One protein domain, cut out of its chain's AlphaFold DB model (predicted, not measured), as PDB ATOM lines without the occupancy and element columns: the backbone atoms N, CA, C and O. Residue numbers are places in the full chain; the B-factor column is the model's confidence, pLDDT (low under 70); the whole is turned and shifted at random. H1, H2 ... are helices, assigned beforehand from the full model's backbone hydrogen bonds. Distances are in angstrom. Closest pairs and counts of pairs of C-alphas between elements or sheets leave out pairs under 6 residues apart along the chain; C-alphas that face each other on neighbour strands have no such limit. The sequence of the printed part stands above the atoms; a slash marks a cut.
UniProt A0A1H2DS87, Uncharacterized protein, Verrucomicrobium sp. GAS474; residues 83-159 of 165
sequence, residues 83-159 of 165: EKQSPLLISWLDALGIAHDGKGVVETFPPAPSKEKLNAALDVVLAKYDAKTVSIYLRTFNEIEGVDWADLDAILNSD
ATOM      1  N   GLU A  83      37.642  19.366   0.019       95.88
ATOM      2  CA  GLU A  83      39.002  19.222  -0.512       95.88
ATOM      3  C   GLU A  83      40.061  18.934   0.558       95.88
ATOM      4  O   GLU A  83      41.033  18.226   0.294       95.88
ATOM      5  N   LYS A  84      39.920  19.513   1.756       96.50
ATOM      6  CA  LYS A  84      40.948  19.473   2.809       96.50
ATOM      7  C   LYS A  84      40.537  18.664   4.028       96.50
ATOM      8  O   LYS A  84      41.407  18.144   4.717       96.50
ATOM      9  N   GLN A  85      39.237  18.542   4.287       96.69
ATOM     10  CA  GLN A  85      38.702  17.926   5.504       96.69
ATOM     11  C   GLN A  85      37.866  16.668   5.221       96.69
ATOM     12  O   GLN A  85      37.171  16.189   6.111       96.69
ATOM     13  N   SER A  86      37.958  16.078   4.021       95.69
ATOM     14  CA  SER A  86      37.211  14.861   3.655       95.69
ATOM     15  C   SER A  86      37.278  13.731   4.703       95.69
ATOM     16  O   SER A  86      36.227  13.165   5.009       95.69
ATOM     17  N   PRO A  87      38.426  13.432   5.354       97.06
ATOM     18  CA  PRO A  87      38.462  12.426   6.421       97.06
ATOM     19  C   PRO A  87      37.513  12.714   7.595       97.06
ATOM     20  O   PRO A  87      36.909  11.784   8.135       97.06
ATOM     21  N   LEU A  88      37.346  13.988   7.975       97.81
ATOM     22  CA  LEU A  88      36.394  14.413   9.004       97.81
ATOM     23  C   LEU A  88      34.951  14.198   8.536       97.81
ATOM     24  O   LEU A  88      34.161  13.624   9.286       97.81
ATOM     25  N   LEU A  89      34.627  14.600   7.303       97.31
ATOM     26  CA  LEU A  89      33.294  14.411   6.716       97.31
ATOM     27  C   LEU A  89      32.910  12.927   6.719       97.31
ATOM     28  O   LEU A  89      31.840  12.559   7.196       97.31
ATOM     29  N   ILE A  90      33.820  12.072   6.246       97.38
ATOM     30  CA  ILE A  90      33.658  10.613   6.240       97.38
ATOM     31  C   ILE A  90      33.462  10.096   7.666       97.38
ATOM     32  O   ILE A  90      32.487   9.410   7.938       97.38
ATOM     33  N   SER A  91      34.327  10.491   8.607       97.75
ATOM     34  CA  SER A  91      34.250  10.015   9.996       97.75
ATOM     35  C   SER A  91      32.923  10.365  10.674       97.75
ATOM     36  O   SER A  91      32.407   9.565  11.454       97.75
ATOM     37  N   TRP A  92      32.378  11.551  10.397       97.62
ATOM     38  CA  TRP A  92      31.073  11.969  10.904       97.62
ATOM     39  C   TRP A  92      29.939  11.129  10.313       97.62
ATOM     40  O   TRP A  92      29.108  10.599  11.052       97.62
ATOM     41  N   LEU A  93      29.922  10.971   8.987       96.62
ATOM     42  CA  LEU A  93      28.886  10.213   8.287       96.62
ATOM     43  C   LEU A  93      28.927   8.723   8.648       96.62
ATOM     44  O   LEU A  93      27.878   8.147   8.933       96.62
ATOM     45  N   ASP A  94      30.118   8.135   8.752       97.00
ATOM     46  CA  ASP A  94      30.330   6.761   9.212       97.00
ATOM     47  C   ASP A  94      29.822   6.556  10.641       97.00
ATOM     48  O   ASP A  94      29.121   5.582  10.921       97.00
ATOM     49  N   ALA A  95      30.114   7.491  11.554       96.94
ATOM     50  CA  ALA A  95      29.623   7.420  12.931       96.94
ATOM     51  C   ALA A  95      28.087   7.501  13.006       96.94
ATOM     52  O   ALA A  95      27.464   6.914  13.895       96.94
ATOM     53  N   LEU A  96      27.459   8.177  12.041       96.31
ATOM     54  CA  LEU A  96      26.010   8.206  11.880       96.31
ATOM     55  C   LEU A  96      25.463   7.033  11.050       96.31
ATOM     56  O   LEU A  96      24.242   6.865  10.978       96.31
ATOM     57  N   GLY A  97      26.314   6.192  10.463       94.62
ATOM     58  CA  GLY A  97      25.909   5.110   9.564       94.62
ATOM     59  C   GLY A  97      25.208   5.613   8.299       94.62
ATOM     60  O   GLY A  97      24.270   4.972   7.827       94.62
ATOM     61  N   ILE A  98      25.605   6.783   7.797       94.44
ATOM     62  CA  ILE A  98      25.051   7.405   6.591       94.44
ATOM     63  C   ILE A  98      25.946   7.048   5.408       94.44
ATOM     64  O   ILE A  98      27.144   7.318   5.427       94.44
ATOM     65  N   ALA A  99      25.358   6.456   4.370       93.12
ATOM     66  CA  ALA A  99      26.082   6.128   3.150       93.12
ATOM     67  C   ALA A  99      26.542   7.401   2.423       93.12
ATOM     68  O   ALA A  99      25.786   8.365   2.295       93.12
ATOM     69  N   HIS A 100      27.776   7.382   1.923       93.88
ATOM     70  CA  HIS A 100      28.396   8.507   1.231       93.88
ATOM     71  C   HIS A 100      29.261   8.029   0.057       93.88
ATOM     72  O   HIS A 100      29.614   6.855  -0.050       93.88
ATOM     73  N   ASP A 101      29.651   8.954  -0.815       91.38
ATOM     74  CA  ASP A 101      30.399   8.718  -2.062       91.38
ATOM     75  C   ASP A 101      31.897   8.369  -1.884       91.38
ATOM     76  O   ASP A 101      32.691   8.455  -2.822       91.38
ATOM     77  N   GLY A 102      32.325   8.027  -0.667       87.38
ATOM     78  CA  GLY A 102      33.741   7.858  -0.318       87.38
ATOM     79  C   GLY A 102      34.553   9.156  -0.159       87.38
ATOM     80  O   GLY A 102      35.716   9.075   0.226       87.38
ATOM     81  N   LYS A 103      33.970  10.339  -0.398       86.94
ATOM     82  CA  LYS A 103      34.577  11.660  -0.127       86.94
ATOM     83  C   LYS A 103      33.849  12.448   0.959       86.94
ATOM     84  O   LYS A 103      34.257  13.562   1.292       86.94
ATOM     85  N   GLY A 104      32.808  11.855   1.532       87.94
ATOM     86  CA  GLY A 104      31.995  12.470   2.572       87.94
ATOM     87  C   GLY A 104      30.876  13.348   2.012       87.94
ATOM     88  O   GLY A 104      30.420  14.262   2.695       87.94
ATOM     89  N   VAL A 105      30.446  13.086   0.772       88.38
ATOM     90  CA  VAL A 105      29.277  13.713   0.149       88.38
ATOM     91  C   VAL A 105      28.125  12.711   0.114       88.38
ATOM     92  O   VAL A 105      28.316  11.523  -0.156       88.38
ATOM     93  N   VAL A 106      26.922  13.200   0.406       89.25
ATOM     94  CA  VAL A 106      25.685  12.416   0.473       89.25
ATOM     95  C   VAL A 106      24.724  12.929  -0.599       89.25
ATOM     96  O   VAL A 106      24.589  14.136  -0.770       89.25
ATOM     97  N   GLU A 107      24.049  12.027  -1.313       82.94
ATOM     98  CA  GLU A 107      23.040  12.405  -2.318       82.94
ATOM     99  C   GLU A 107      21.678  12.738  -1.695       82.94
ATOM    100  O   GLU A 107      20.937  13.577  -2.202       82.94
ATOM    101  N   THR A 108      21.310  12.063  -0.606       86.12
ATOM    102  CA  THR A 108      20.051  12.297   0.112       86.12
ATOM    103  C   THR A 108      20.244  12.016   1.593       86.12
ATOM    104  O   THR A 108      20.700  10.935   1.974       86.12
ATOM    105  N   PHE A 109      19.881  12.980   2.437       87.75
ATOM    106  CA  PHE A 109      19.959  12.805   3.879       87.75
ATOM    107  C   PHE A 109      18.814  11.928   4.398       87.75
ATOM    108  O   PHE A 109      17.665  12.099   3.984       87.75
ATOM    109  N   PRO A 110      19.103  10.984   5.310       88.81
ATOM    110  CA  PRO A 110      18.059  10.251   6.009       88.81
ATOM    111  C   PRO A 110      17.305  11.177   6.983       88.81
ATOM    112  O   PRO A 110      17.744  12.302   7.246       88.81
ATOM    113  N   PRO A 111      16.201  10.694   7.584       90.62
ATOM    114  CA  PRO A 111      15.573  11.376   8.709       90.62
ATOM    115  C   PRO A 111      16.579  11.692   9.821       90.62
ATOM    116  O   PRO A 111      17.549  10.951  10.018       90.62
ATOM    117  N   ALA A 112      16.315  12.770  10.562       92.81
ATOM    118  CA  ALA A 112      17.174  13.229  11.647       92.81
ATOM    119  C   ALA A 112      17.524  12.081  12.620       92.81
ATOM    120  O   ALA A 112      16.616  11.419  13.139       92.81
ATOM    121  N   PRO A 113      18.822  11.820  12.879       94.38
ATOM    122  CA  PRO A 113      19.242  10.883  13.912       94.38
ATOM    123  C   PRO A 113      18.784  11.348  15.297       94.38
ATOM    124  O   PRO A 113      18.565  12.538  15.515       94.38
ATOM    125  N   SER A 114      18.702  10.427  16.264       95.50
ATOM    126  CA  SER A 114      18.428  10.824  17.648       95.50
ATOM    127  C   SER A 114      19.563  11.685  18.209       95.50
ATOM    128  O   SER A 114      20.732  11.530  17.833       95.50
ATOM    129  N   LYS A 115      19.232  12.552  19.166       95.44
ATOM    130  CA  LYS A 115      20.208  13.383  19.874       95.44
ATOM    131  C   LYS A 115      21.360  12.574  20.474       95.44
ATOM    132  O   LYS A 115      22.505  13.015  20.430       95.44
ATOM    133  N   GLU A 116      21.093  11.389  21.013       96.38
ATOM    134  CA  GLU A 116      22.117  10.501  21.578       96.38
ATOM    135  C   GLU A 116      23.103  10.043  20.501       96.38
ATOM    136  O   GLU A 116      24.312  10.060  20.721       96.38
ATOM    137  N   LYS A 117      22.595   9.691  19.313       96.69
ATOM    138  CA  LYS A 117      23.425   9.276  18.181       96.69
ATOM    139  C   LYS A 117      24.271  10.433  17.645       96.69
ATOM    140  O   LYS A 117      25.441  10.226  17.338       96.69
ATOM    141  N   LEU A 118      23.715  11.647  17.594       97.19
ATOM    142  CA  LEU A 118      24.462  12.857  17.232       97.19
ATOM    143  C   LEU A 118      25.593  13.148  18.227       97.19
ATOM    144  O   LEU A 118      26.712  13.419  17.804       97.19
ATOM    145  N   ASN A 119      25.336  13.046  19.536       97.25
ATOM    146  CA  ASN A 119      26.371  13.247  20.557       97.25
ATOM    147  C   ASN A 119      27.464  12.173  20.489       97.25
ATOM    148  O   ASN A 119      28.646  12.502  20.537       97.25
ATOM    149  N   ALA A 120      27.092  10.904  20.300       97.44
ATOM    150  CA  ALA A 120      28.068   9.831  20.139       97.44
ATOM    151  C   ALA A 120      28.954  10.040  18.897       97.44
ATOM    152  O   ALA A 120      30.171   9.879  18.970       97.44
ATOM    153  N   ALA A 121      28.367  10.447  17.765       97.88
ATOM    154  CA  ALA A 121      29.127  10.788  16.563       97.88
ATOM    155  C   ALA A 121      30.031  12.011  16.778       97.88
ATOM    156  O   ALA A 121      31.170  12.028  16.306       97.88
ATOM    157  N   LEU A 122      29.554  13.002  17.536       97.75
ATOM    158  CA  LEU A 122      30.314  14.199  17.882       97.75
ATOM    159  C   LEU A 122      31.553  13.852  18.708       97.75
ATOM    160  O   LEU A 122      32.647  14.322  18.401       97.75
ATOM    161  N   ASP A 123      31.404  12.986  19.708       97.50
ATOM    162  CA  ASP A 123      32.521  12.532  20.535       97.50
ATOM    163  C   ASP A 123      33.575  11.779  19.704       97.50
ATOM    164  O   ASP A 123      34.775  11.978  19.900       97.50
ATOM    165  N   VAL A 124      33.149  10.977  18.718       97.31
ATOM    166  CA  VAL A 124      34.062  10.268  17.802       97.31
ATOM    167  C   VAL A 124      34.906  11.238  16.976       97.31
ATOM    168  O   VAL A 124      36.112  11.017  16.828       97.31
ATOM    169  N   VAL A 125      34.306  12.296  16.421       97.69
ATOM    170  CA  VAL A 125      35.055  13.260  15.599       97.69
ATOM    171  C   VAL A 125      35.905  14.203  16.452       97.69
ATOM    172  O   VAL A 125      37.059  14.446  16.105       97.69
ATOM    173  N   LEU A 126      35.416  14.658  17.608       97.19
ATOM    174  CA  LEU A 126      36.193  15.511  18.516       97.19
ATOM    175  C   LEU A 126      37.392  14.788  19.144       97.19
ATOM    176  O   LEU A 126      38.367  15.434  19.514       97.19
ATOM    177  N   ALA A 127      37.361  13.457  19.239       97.00
ATOM    178  CA  ALA A 127      38.512  12.677  19.692       97.00
ATOM    179  C   ALA A 127      39.667  12.629  18.669       97.00
ATOM    180  O   ALA A 127      40.784  12.263  19.033       97.00
ATOM    181  N   LYS A 128      39.407  12.946  17.393       96.75
ATOM    182  CA  LYS A 128      40.365  12.775  16.282       96.75
ATOM    183  C   LYS A 128      40.760  14.078  15.596       96.75
ATOM    184  O   LYS A 128      41.856  14.159  15.048       96.75
ATOM    185  N   TYR A 129      39.866  15.061  15.587       96.94
ATOM    186  CA  TYR A 129      40.009  16.293  14.821       96.94
ATOM    187  C   TYR A 129      39.971  17.513  15.736       96.94
ATOM    188  O   TYR A 129      39.398  17.483  16.823       96.94
ATOM    189  N   ASP A 130      40.575  18.604  15.271       94.31
ATOM    190  CA  ASP A 130      40.545  19.881  15.974       94.31
ATOM    191  C   ASP A 130      39.103  20.385  16.161       94.31
ATOM    192  O   ASP A 130      38.308  20.418  15.217       94.31
ATOM    193  N   ALA A 131      38.776  20.814  17.381       94.81
ATOM    194  CA  ALA A 131      37.417  21.192  17.761       94.81
ATOM    195  C   ALA A 131      36.877  22.380  16.950       94.81
ATOM    196  O   ALA A 131      35.693  22.408  16.604       94.81
ATOM    197  N   LYS A 132      37.741  23.336  16.576       93.06
ATOM    198  CA  LYS A 132      37.341  24.473  15.738       93.06
ATOM    199  C   LYS A 132      36.989  23.999  14.332       93.06
ATOM    200  O   LYS A 132      35.956  24.396  13.797       93.06
ATOM    201  N   THR A 133      37.796  23.113  13.753       95.19
ATOM    202  CA  THR A 133      37.514  22.509  12.440       95.19
ATOM    203  C   THR A 133      36.219  21.696  12.454       95.19
ATOM    204  O   THR A 133      35.391  21.857  11.557       95.19
ATOM    205  N   VAL A 134      35.990  20.898  13.505       97.19
ATOM    206  CA  VAL A 134      34.722  20.176  13.708       97.19
ATOM    207  C   VAL A 134      33.550  21.149  13.797       97.19
ATOM    208  O   VAL A 134      32.534  20.942  13.140       97.19
ATOM    209  N   SER A 135      33.685  22.247  14.547       95.94
ATOM    210  CA  SER A 135      32.617  23.241  14.638       95.94
ATOM    211  C   SER A 135      32.323  23.922  13.304       95.94
ATOM    212  O   SER A 135      31.149  24.164  13.025       95.94
ATOM    213  N   ILE A 136      33.339  24.264  12.507       96.19
ATOM    214  CA  ILE A 136      33.135  24.846  11.173       96.19
ATOM    215  C   ILE A 136      32.361  23.850  10.316       96.19
ATOM    216  O   ILE A 136      31.319  24.199   9.766       96.19
ATOM    217  N   TYR A 137      32.832  22.601  10.272       96.94
ATOM    218  CA  TYR A 137      32.194  21.540   9.510       96.94
ATOM    219  C   TYR A 137      30.726  21.356   9.892       96.94
ATOM    220  O   TYR A 137      29.873  21.437   9.018       96.94
ATOM    221  N   LEU A 138      30.414  21.150  11.175       96.75
ATOM    222  CA  LEU A 138      29.047  20.843  11.604       96.75
ATOM    223  C   LEU A 138      28.083  22.014  11.399       96.75
ATOM    224  O   LEU A 138      26.934  21.792  11.031       96.75
ATOM    225  N   ARG A 139      28.544  23.260  11.581       95.31
ATOM    226  CA  ARG A 139      27.728  24.447  11.278       95.31
ATOM    227  C   ARG A 139      27.468  24.568   9.779       95.31
ATOM    228  O   ARG A 139      26.343  24.834   9.394       95.31
ATOM    229  N   THR A 140      28.474  24.329   8.934       95.88
ATOM    230  CA  THR A 140      28.280  24.302   7.475       95.88
ATOM    231  C   THR A 140      27.389  23.134   7.040       95.88
ATOM    232  O   THR A 140      26.508  23.319   6.212       95.88
ATOM    233  N   PHE A 141      27.564  21.949   7.625       94.88
ATOM    234  CA  PHE A 141      26.755  20.758   7.358       94.88
ATOM    235  C   PHE A 141      25.272  20.997   7.655       94.88
ATOM    236  O   PHE A 141      24.421  20.606   6.867       94.88
ATOM    237  N   ASN A 142      24.973  21.675   8.763       93.56
ATOM    238  CA  ASN A 142      23.608  21.982   9.179       93.56
ATOM    239  C   ASN A 142      22.894  23.004   8.269       93.56
ATOM    240  O   ASN A 142      21.687  23.157   8.386       93.56
ATOM    241  N   GLU A 143      23.616  23.682   7.367       93.06
ATOM    242  CA  GLU A 143      23.024  24.568   6.349       93.06
ATOM    243  C   GLU A 143      22.872  23.900   4.977       93.06
ATOM    244  O   GLU A 143      22.395  24.534   4.033       93.06
ATOM    245  N   ILE A 144      23.291  22.639   4.823       92.12
ATOM    246  CA  ILE A 144      23.068  21.913   3.574       92.12
ATOM    247  C   ILE A 144      21.563  21.690   3.403       92.12
ATOM    248  O   ILE A 144      20.882  21.217   4.312       92.12
ATOM    249  N   GLU A 145      21.048  22.000   2.213       87.19
ATOM    250  CA  GLU A 145      19.643  21.776   1.872       87.19
ATOM    251  C   GLU A 145      19.242  20.313   2.140       87.19
ATOM    252  O   GLU A 145      19.880  19.376   1.656       87.19
ATOM    253  N   GLY A 146      18.192  20.122   2.946       83.88
ATOM    254  CA  GLY A 146      17.714  18.809   3.388       83.88
ATOM    255  C   GLY A 146      18.253  18.336   4.746       83.88
ATOM    256  O   GLY A 146      17.779  17.318   5.255       83.88
ATOM    257  N   VAL A 147      19.193  19.058   5.367       86.56
ATOM    258  CA  VAL A 147      19.658  18.804   6.742       86.56
ATOM    259  C   VAL A 147      18.869  19.673   7.729       86.56
ATOM    260  O   VAL A 147      19.367  20.649   8.272       86.56
ATOM    261  N   ASP A 148      17.620  19.297   8.004       84.56
ATOM    262  CA  ASP A 148      16.747  20.007   8.959       84.56
ATOM    263  C   ASP A 148      16.771  19.357  10.358       84.56
ATOM    264  O   ASP A 148      15.742  18.990  10.936       84.56
ATOM    265  N   TRP A 149      17.965  19.121  10.908       93.12
ATOM    266  CA  TRP A 149      18.137  18.355  12.150       93.12
ATOM    267  C   TRP A 149      18.132  19.265  13.387       93.12
ATOM    268  O   TRP A 149      19.177  19.701  13.864       93.12
ATOM    269  N   ALA A 150      16.950  19.511  13.959       92.44
ATOM    270  CA  ALA A 150      16.779  20.406  15.114       92.44
ATOM    271  C   ALA A 150      17.676  20.067  16.325       92.44
ATOM    272  O   ALA A 150      18.175  20.964  17.004       92.44
ATOM    273  N   ASP A 151      17.923  18.779  16.587       95.19
ATOM    274  CA  ASP A 151      18.819  18.357  17.671       95.19
ATOM    275  C   ASP A 151      20.286  18.721  17.405       95.19
ATOM    276  O   ASP A 151      21.013  19.035  18.351       95.19
ATOM    277  N   LEU A 152      20.725  18.721  16.140       94.81
ATOM    278  CA  LEU A 152      22.074  19.149  15.769       94.81
ATOM    279  C   LEU A 152      22.243  20.653  16.004       94.81
ATOM    280  O   LEU A 152      23.228  21.060  16.619       94.81
ATOM    281  N   ASP A 153      21.260  21.467  15.614       92.62
ATOM    282  CA  ASP A 153      21.262  22.907  15.899       92.62
ATOM    283  C   ASP A 153      21.318  23.184  17.414       92.62
ATOM    284  O   ASP A 153      22.128  23.987  17.886       92.62
ATOM    285  N   ALA A 154      20.540  22.449  18.217       93.25
ATOM    286  CA  ALA A 154      20.580  22.567  19.673       93.25
ATOM    287  C   ALA A 154      21.961  22.206  20.258       93.25
ATOM    288  O   ALA A 154      22.443  22.891  21.167       93.25
ATOM    289  N   ILE A 155      22.620  21.161  19.744       94.75
ATOM    290  CA  ILE A 155      23.984  20.780  20.147       94.75
ATOM    291  C   ILE A 155      24.980  21.891  19.783       94.75
ATOM    292  O   ILE A 155      25.740  22.327  20.645       94.75
ATOM    293  N   LEU A 156      24.932  22.419  18.555       93.69
ATOM    294  CA  LEU A 156      25.838  23.478  18.079       93.69
ATOM    295  C   LEU A 156      25.733  24.782  18.889       93.69
ATOM    296  O   LEU A 156      26.698  25.550  18.956       93.69
ATOM    297  N   ASN A 157      24.573  25.040  19.496       91.00
ATOM    298  CA  ASN A 157      24.328  26.206  20.343       91.00
ATOM    299  C   ASN A 157      24.705  26.000  21.821       91.00
ATOM    300  O   ASN A 157      24.965  26.978  22.522       91.00
ATOM    301  N   SER A 158      24.714  24.757  22.312       92.56
ATOM    302  CA  SER A 158      24.871  24.461  23.744       92.56
ATOM    303  C   SER A 158      26.207  23.820  24.116       92.56
ATOM    304  O   SER A 158      26.666  24.010  25.243       92.56
ATOM    305  N   ASP A 159      26.856  23.097  23.199       93.00
ATOM    306  CA  ASP A 159      28.110  22.406  23.485       93.00
ATOM    307  C   ASP A 159      29.292  23.399  23.527       93.00
ATOM    308  O   ASP A 159      29.632  24.010  22.507       93.00
TER     309      ASP A 159
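Overview. This is residues 83 to 159 of the 165 residues of an uncharacterized protein of Verrucomicrobium sp. GAS474 (UniProt A0A1H2DS87). Four short helices make a small rounded body in two layers of two, H1 beside H2 in one layer and H3 beside H4 in the other, with the helices of one layer crossing those of the other at large angles. A long loop, residues 96 to 114, swings out from the end of H1 along the outside of the body before the chain enters H2. The printed part has 77 residues with four named helices, in the order H1, H2, H3, H4, and no named strand; the class is all helix. It is compact, with a radius of gyration of the C-alphas of 11.3 A, and spans 29 by 27 by 19 A.

Arrangement. Begin at H2, residues 115 to 126, the longest helix. H1, residues 86 to 95, touches it; look at the closest C-alphas, those of Ala 95 and Ala 121, 5.0 A apart. Here H2 touches with residues 120 to 125 alone. The two are a helical hairpin, running opposite ways at a steep tilt of 35.3 degrees, only just past shallow. H4, residues 150 to 158, touches H2 at residues 115 to 119 alone, with the C-alphas of Lys 115 and Asp 151 closest at 5.6 A. These two run the same way at a steep tilt of 52 degrees. H3, residues 131 to 141, is close to H2 but not clearly touching; their closest C-alphas, those of Leu 126 and Val 134, are 6.9 A apart. H3 is also close to H1 but not clearly touching, about perpendicular at 76 degrees, with the C-alphas of Leu 88 and Val 134 closest at 7.6 A. H3 and H4 only just touch, with 3 pairs of C-alphas within 8 A, the closest those of Arg 139 and Leu 156 at 7.1 A. They form a helical hairpin, opposite ways at a shallow tilt of 31 degrees. H1 and H4 are apart. In H1, H2, H3 and H4 every O i to N i+4 pair is within hydrogen-bond range.

Along the chain. Find C-alpha 115 at (20.208, 13.383, 19.874); from there H2 runs 16.2 A to C-alpha 126 at (36.193, 15.511, 18.516). H1 begins at C-alpha 86, (37.211, 14.861, 3.655), and measures 14.1 A to C-alpha 95. H3 covers 14.9 A from C-alpha 131 to C-alpha 141. H4 covers 12.5 A and ends at C-alpha 158, (24.871, 24.461, 23.744).

Size, cuts and confidence. The C-alphas farthest apart are those of Asp 101 and Ser 158, 30.7 A. The link from H1 to H2 is long, that from H2 to H3 tight, and that from H3 to H4 short. The printed part has no cut. Its mean pLDDT is 93.9, and no printed residue is under 70.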